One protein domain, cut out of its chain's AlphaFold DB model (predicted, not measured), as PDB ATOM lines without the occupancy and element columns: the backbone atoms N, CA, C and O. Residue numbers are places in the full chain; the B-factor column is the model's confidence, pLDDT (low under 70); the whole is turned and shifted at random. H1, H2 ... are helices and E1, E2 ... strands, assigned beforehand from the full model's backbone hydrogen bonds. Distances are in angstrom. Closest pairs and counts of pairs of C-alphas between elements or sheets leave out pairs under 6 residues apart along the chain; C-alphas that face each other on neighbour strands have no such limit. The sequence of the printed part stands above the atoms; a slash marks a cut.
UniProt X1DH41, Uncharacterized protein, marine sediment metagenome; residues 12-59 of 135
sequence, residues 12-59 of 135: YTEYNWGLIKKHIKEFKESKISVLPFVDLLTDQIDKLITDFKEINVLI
ATOM      1  N   TYR A  12     -47.077 -12.394  -6.578       86.31
ATOM      2  CA  TYR A  12     -46.238 -11.204  -6.517       86.31
ATOM      3  C   TYR A  12     -44.832 -11.390  -7.116       86.31
ATOM      4  O   TYR A  12     -44.173 -10.396  -7.387       86.31
ATOM      5  N   THR A  13     -44.341 -12.606  -7.370       87.75
ATOM      6  CA  THR A  13     -43.001 -12.841  -7.953       87.75
ATOM      7  C   THR A  13     -42.888 -12.470  -9.435       87.75
ATOM      8  O   THR A  13     -41.775 -12.353  -9.939       87.75
ATOM      9  N   GLU A  14     -44.006 -12.194 -10.113       87.44
ATOM     10  CA  GLU A  14     -44.038 -11.764 -11.521       87.44
ATOM     11  C   GLU A  14     -43.410 -10.377 -11.758       87.44
ATOM     12  O   GLU A  14     -43.102 -10.007 -12.891       87.44
ATOM     13  N   TYR A  15     -43.220  -9.594 -10.694       89.75
ATOM     14  CA  TYR A  15     -42.745  -8.216 -10.764       89.75
ATOM     15  C   TYR A  15     -41.232  -8.121 -10.561       89.75
ATOM     16  O   TYR A  15     -40.644  -8.780  -9.700       89.75
ATOM     17  N   ASN A  16     -40.594  -7.190 -11.277       92.12
ATOM     18  CA  ASN A  16     -39.207  -6.815 -11.018       92.12
ATOM     19  C   ASN A  16     -39.111  -5.919  -9.767       92.12
ATOM     20  O   ASN A  16     -38.965  -4.697  -9.848       92.12
ATOM     21  N   TRP A  17     -39.174  -6.537  -8.586       92.38
ATOM     22  CA  TRP A  17     -39.079  -5.833  -7.303       92.38
ATOM     23  C   TRP A  17     -37.767  -5.075  -7.118       92.38
ATOM     24  O   TRP A  17     -37.743  -4.079  -6.399       92.38
ATOM     25  N   GLY A  18     -36.676  -5.536  -7.737       93.50
ATOM     26  CA  GLY A  18     -35.394  -4.834  -7.707       93.50
ATOM     27  C   GLY A  18     -35.496  -3.464  -8.373       93.50
ATOM     28  O   GLY A  18     -35.067  -2.466  -7.795       93.50
ATOM     29  N   LEU A  19     -36.137  -3.409  -9.542       94.75
ATOM     30  CA  LEU A  19     -36.374  -2.171 -10.278       94.75
ATOM     31  C   LEU A  19     -37.313  -1.229  -9.514       94.75
ATOM     32  O   LEU A  19     -36.966  -0.073  -9.304       94.75
ATOM     33  N   ILE A  20     -38.431  -1.744  -8.992       94.81
ATOM     34  CA  ILE A  20     -39.370  -0.949  -8.182       94.81
ATOM     35  C   ILE A  20     -38.660  -0.346  -6.959       94.81
ATOM     36  O   ILE A  20     -38.750   0.854  -6.710       94.81
ATOM     37  N   LYS A  21     -37.895  -1.152  -6.208       94.62
ATOM     38  CA  LYS A  21     -37.132  -0.673  -5.040       94.62
ATOM     39  C   LYS A  21     -36.093   0.380  -5.421       94.62
ATOM     40  O   LYS A  21     -35.907   1.338  -4.672       94.62
ATOM     41  N   LYS A  22     -35.429   0.216  -6.569       95.50
ATOM     42  CA  LYS A  22     -34.500   1.213  -7.110       95.50
ATOM     43  C   LYS A  22     -35.220   2.543  -7.351       95.50
ATOM     44  O   LYS A  22     -34.731   3.563  -6.882       95.50
ATOM     45  N   HIS A  23     -36.381   2.538  -8.003       95.94
ATOM     46  CA  HIS A  23     -37.131   3.764  -8.300       95.94
ATOM     47  C   HIS A  23     -37.677   4.454  -7.048       95.94
ATOM     48  O   HIS A  23     -37.584   5.672  -6.939       95.94
ATOM     49  N   ILE A  24     -38.143   3.694  -6.053       96.19
ATOM     50  CA  ILE A  24     -38.531   4.256  -4.747       96.19
ATOM     51  C   ILE A  24     -37.334   4.930  -4.068       96.19
ATOM     52  O   ILE A  24     -37.472   5.995  -3.468       96.19
ATOM     53  N   LYS A  25     -36.148   4.315  -4.146       96.00
ATOM     54  CA  LYS A  25     -34.918   4.905  -3.608       96.00
ATOM     55  C   LYS A  25     -34.546   6.189  -4.353       96.00
ATOM     56  O   LYS A  25     -34.247   7.184  -3.707       96.00
ATOM     57  N   GLU A  26     -34.600   6.185  -5.682       96.81
ATOM     58  CA  GLU A  26     -34.319   7.368  -6.505       96.81
ATOM     59  C   GLU A  26     -35.290   8.520  -6.219       96.81
ATOM     60  O   GLU A  26     -34.849   9.664  -6.138       96.81
ATOM     61  N   PHE A  27     -36.567   8.217  -5.969       97.19
ATOM     62  CA  PHE A  27     -37.544   9.194  -5.488       97.19
ATOM     63  C   PHE A  27     -37.121   9.818  -4.154       97.19
ATOM     64  O   PHE A  27     -37.008  11.037  -4.046       97.19
ATOM     65  N   LYS A  28     -36.790   8.993  -3.152       95.50
ATOM     66  CA  LYS A  28     -36.339   9.474  -1.831       95.50
ATOM     67  C   LYS A  28     -35.045  10.287  -1.881       95.50
ATOM     68  O   LYS A  28     -34.815  11.116  -1.009       95.50
ATOM     69  N   GLU A  29     -34.202  10.033  -2.875       96.94
ATOM     70  CA  GLU A  29     -32.938  10.737  -3.098       96.94
ATOM     71  C   GLU A  29     -33.085  11.954  -4.030       96.94
ATOM     72  O   GLU A  29     -32.073  12.558  -4.377       96.94
ATOM     73  N   SER A  30     -34.314  12.319  -4.436       97.69
ATOM     74  CA  SER A  30     -34.589  13.460  -5.328       97.69
ATOM     75  C   SER A  30     -33.803  13.396  -6.645       97.69
ATOM     76  O   SER A  30     -33.262  14.396  -7.117       97.69
ATOM     77  N   LYS A  31     -33.679  12.195  -7.221       97.94
ATOM     78  CA  LYS A  31     -32.918  11.963  -8.455       97.94
ATOM     79  C   LYS A  31     -33.772  12.153  -9.701       97.94
ATOM     80  O   LYS A  31     -34.959  11.837  -9.714       97.94
ATOM     81  N   ILE A  32     -33.112  12.526 -10.796       98.00
ATOM     82  CA  ILE A  32     -33.647  12.290 -12.137       98.00
ATOM     83  C   ILE A  32     -33.601  10.785 -12.397       98.00
ATOM     84  O   ILE A  32     -32.541  10.160 -12.309       98.00
ATOM     85  N   SER A  33     -34.754  10.203 -12.703       97.25
ATOM     86  CA  SER A  33     -34.927   8.772 -12.915       97.25
ATOM     87  C   SER A  33     -35.518   8.473 -14.288       97.25
ATOM     88  O   SER A  33     -36.230   9.288 -14.878       97.25
ATOM     89  N   VAL A  34     -35.211   7.277 -14.790       97.50
ATOM     90  CA  VAL A  34     -35.784   6.716 -16.012       97.50
ATOM     91  C   VAL A  34     -36.616   5.498 -15.624       97.50
ATOM     92  O   VAL A  34     -36.086   4.463 -15.200       97.50
ATOM     93  N   LEU A  35     -37.927   5.644 -15.749       95.75
ATOM     94  CA  LEU A  35     -38.942   4.657 -15.409       95.75
ATOM     95  C   LEU A  35     -39.365   3.912 -16.685       95.75
ATOM     96  O   LEU A  35     -39.469   4.539 -17.740       95.75
ATOM     97  N   PRO A  36     -39.619   2.594 -16.633       94.94
ATOM     98  CA  PRO A  36     -40.310   1.919 -17.720       94.94
ATOM     99  C   PRO A  36     -41.752   2.432 -17.801       94.94
ATOM    100  O   PRO A  36     -42.413   2.606 -16.777       94.94
ATOM    101  N   PHE A  37     -42.241   2.633 -19.016       93.50
ATOM    102  CA  PHE A  37     -43.629   2.970 -19.298       93.50
ATOM    103  C   PHE A  37     -44.182   1.929 -20.263       93.50
ATOM    104  O   PHE A  37     -43.604   1.711 -21.322       93.50
ATOM    105  N   VAL A  38     -45.255   1.243 -19.879       91.19
ATOM    106  CA  VAL A  38     -45.889   0.246 -20.748       91.19
ATOM    107  C   VAL A  38     -47.023   0.932 -21.493       91.19
ATOM    108  O   VAL A  38     -48.004   1.342 -20.871       91.19
ATOM    109  N   ASP A  39     -46.890   1.050 -22.810       89.00
ATOM    110  CA  ASP A  39     -47.973   1.508 -23.669       89.00
ATOM    111  C   ASP A  39     -48.967   0.360 -23.880       89.00
ATOM    112  O   ASP A  39     -48.684  -0.620 -24.566       89.00
ATOM    113  N   LEU A  40     -50.151   0.488 -23.282       84.88
ATOM    114  CA  LEU A  40     -51.210  -0.523 -23.341       84.88
ATOM    115  C   LEU A  40     -51.878  -0.637 -24.722       84.88
ATOM    116  O   LEU A  40     -52.657  -1.564 -24.932       84.88
ATOM    117  N   LEU A  41     -51.631   0.297 -25.647       86.38
ATOM    118  CA  LEU A  41     -52.153   0.224 -27.014       86.38
ATOM    119  C   LEU A  41     -51.225  -0.566 -27.937       86.38
ATOM    120  O   LEU A  41     -51.698  -1.268 -28.829       86.38
ATOM    121  N   THR A  42     -49.913  -0.428 -27.743       89.94
ATOM    122  CA  THR A  42     -48.895  -1.016 -28.628       89.94
ATOM    123  C   THR A  42     -48.123  -2.172 -27.994       89.94
ATOM    124  O   THR A  42     -47.327  -2.811 -28.683       89.94
ATOM    125  N   ASP A  43     -48.342  -2.442 -26.703       85.81
ATOM    126  CA  ASP A  43     -47.564  -3.366 -25.867       85.81
ATOM    127  C   ASP A  43     -46.051  -3.055 -25.845       85.81
ATOM    128  O   ASP A  43     -45.225  -3.904 -25.492       85.81
ATOM    129  N   GLN A  44     -45.657  -1.831 -26.215       90.94
ATOM    130  CA  GLN A  44     -44.263  -1.399 -26.188       90.94
ATOM    131  C   GLN A  44     -43.855  -0.915 -24.796       90.94
ATOM    132  O   GLN A  44     -44.657  -0.399 -24.016       90.94
ATOM    133  N   ILE A  45     -42.571  -1.101 -24.483       92.12
ATOM    134  CA  ILE A  45     -41.966  -0.596 -23.251       92.12
ATOM    135  C   ILE A  45     -41.131   0.631 -23.603       92.12
ATOM    136  O   ILE A  45     -39.991   0.516 -24.058       92.12
ATOM    137  N   ASP A  46     -41.704   1.796 -23.342       94.38
ATOM    138  CA  ASP A  46     -41.052   3.089 -23.451       94.38
ATOM    139  C   ASP A  46     -40.333   3.476 -22.155       94.38
ATOM    140  O   ASP A  46     -40.308   2.755 -21.148       94.38
ATOM    141  N   LYS A  47     -39.704   4.651 -22.191       96.06
ATOM    142  CA  LYS A  47     -39.003   5.253 -21.063       96.06
ATOM    143  C   LYS A  47     -39.645   6.587 -20.712       96.06
ATOM    144  O   LYS A  47     -39.678   7.494 -21.536       96.06
ATOM    145  N   LEU A  48     -40.065   6.722 -19.461       95.44
ATOM    146  CA  LEU A  48     -40.467   7.987 -18.862       95.44
ATOM    147  C   LEU A  48     -39.284   8.560 -18.078       95.44
ATOM    148  O   LEU A  48     -38.732   7.888 -17.209       95.44
ATOM    149  N   ILE A  49     -38.896   9.798 -18.371       96.81
ATOM    150  CA  ILE A  49     -37.872  10.520 -17.607       96.81
ATOM    151  C   ILE A  49     -38.586  11.470 -16.647       96.81
ATOM    152  O   ILE A  49     -39.493  12.195 -17.046       96.81
ATOM    153  N   THR A  50     -38.203  11.456 -15.375       95.50
ATOM    154  CA  THR A  50     -38.805  12.307 -14.341       95.50
ATOM    155  C   THR A  50     -37.738  12.796 -13.380       95.50
ATOM    156  O   THR A  50     -36.914  12.009 -12.920       95.50
ATOM    157  N   ASP A  51     -37.765  14.090 -13.068       97.38
ATOM    158  CA  ASP A  51     -37.005  14.658 -11.961       97.38
ATOM    159  C   ASP A  51     -37.835  14.564 -10.676       97.38
ATOM    160  O   ASP A  51     -38.868  15.220 -10.546       97.38
ATOM    161  N   PHE A  52     -37.405  13.725  -9.730       97.75
ATOM    162  CA  PHE A  52     -38.120  13.555  -8.468       97.75
ATOM    163  C   PHE A  52     -37.940  14.717  -7.487       97.75
ATOM    164  O   PHE A  52     -38.640  14.745  -6.478       97.75
ATOM    165  N   LYS A  53     -37.053  15.679  -7.760       97.50
ATOM    166  CA  LYS A  53     -36.793  16.812  -6.862       97.50
ATOM    167  C   LYS A  53     -38.041  17.640  -6.541       97.50
ATOM    168  O   LYS A  53     -38.212  18.066  -5.403       97.50
ATOM    169  N   GLU A  54     -38.915  17.835  -7.523       94.12
ATOM    170  CA  GLU A  54     -40.134  18.646  -7.383       94.12
ATOM    171  C   GLU A  54     -41.366  17.807  -6.984       94.12
ATOM    172  O   GLU A  54     -42.473  18.332  -6.872       94.12
ATOM    173  N   ILE A  55     -41.204  16.494  -6.771       96.38
ATOM    174  CA  ILE A  55     -42.307  15.588  -6.435       96.38
ATOM    175  C   ILE A  55     -42.305  15.322  -4.931       96.38
ATOM    176  O   ILE A  55     -41.398  14.694  -4.393       96.38
ATOM    177  N   ASN A  56     -43.360  15.755  -4.238       96.12
ATOM    178  CA  ASN A  56     -43.467  15.558  -2.788       96.12
ATOM    179  C   ASN A  56     -44.120  14.226  -2.396       96.12
ATOM    180  O   ASN A  56     -43.885  13.725  -1.298       96.12
ATOM    181  N   VAL A  57     -44.954  13.657  -3.272       96.62
ATOM    182  CA  VAL A  57     -45.732  12.444  -2.993       96.62
ATOM    183  C   VAL A  57     -45.588  11.463  -4.150       96.62
ATOM    184  O   VAL A  57     -45.861  11.804  -5.297       96.62
ATOM    185  N   LEU A  58     -45.208  10.225  -3.828       95.69
ATOM    186  CA  LEU A  58     -45.192   9.098  -4.756       95.69
ATOM    187  C   LEU A  58     -46.283   8.102  -4.356       95.69
ATOM    188  O   LEU A  58     -46.243   7.541  -3.262       95.69
ATOM    189  N   ILE A  59     -47.232   7.863  -5.260       96.44
ATOM    190  CA  ILE A  59     -48.287   6.860  -5.092       96.44
ATOM    191  C   ILE A  59     -47.906   5.629  -5.912       96.44
ATOM    192  O   ILE A  59     -47.683   5.721  -7.117       96.44
TER     193      ILE A  59
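AT A GLANCE: This is residues 12 to 59 of the 135 residues of an uncharacterized protein of marine sediment metagenome (UniProt X1DH41). A long two-stranded hairpin, E1 and E2, has one helix, H1, beside its E1 strand, and residues 12 to 18 stick out. The printed part has 48 residues, with one named helix and two named strands in the order H1, E1, E2; the sheet is antiparallel and the class is mixed, helices and strands. It is only just loose, close to compact, with a radius of gyration of the C-alphas of 12.0 A and spans of 30 by 24 by 15 A.

IN THESE COORDINATES: H1, residues 17 to 28, begins at C-alpha 17 (-39.079, -5.833, -7.303) and is 16.5 A long. E1, residues 32 to 38, is 19.2 A long. E2, residues 45 to 51, is 19.6 A long and ends at C-alpha 51 (-37.005, 14.658, -11.961).

HOW THE PARTS SIT: E1 and E2 form a hairpin at 152 degrees, with N 35 and O 48 within hydrogen-bond range at 2.8 A. The closest C-alphas of H1 and E1, those of Glu 26 and Ser 33, are 6.6 A apart. H1 and E2 are only just apart, at 8.5 A. In H1 every O i to N i+4 pair is within hydrogen-bond range.

THE WHOLE: The C-alphas farthest apart, of Glu 29 and Leu 41, are 32.4 A apart. The printed part has no cut, and no link is long. No printed residue is under 70 in pLDDT.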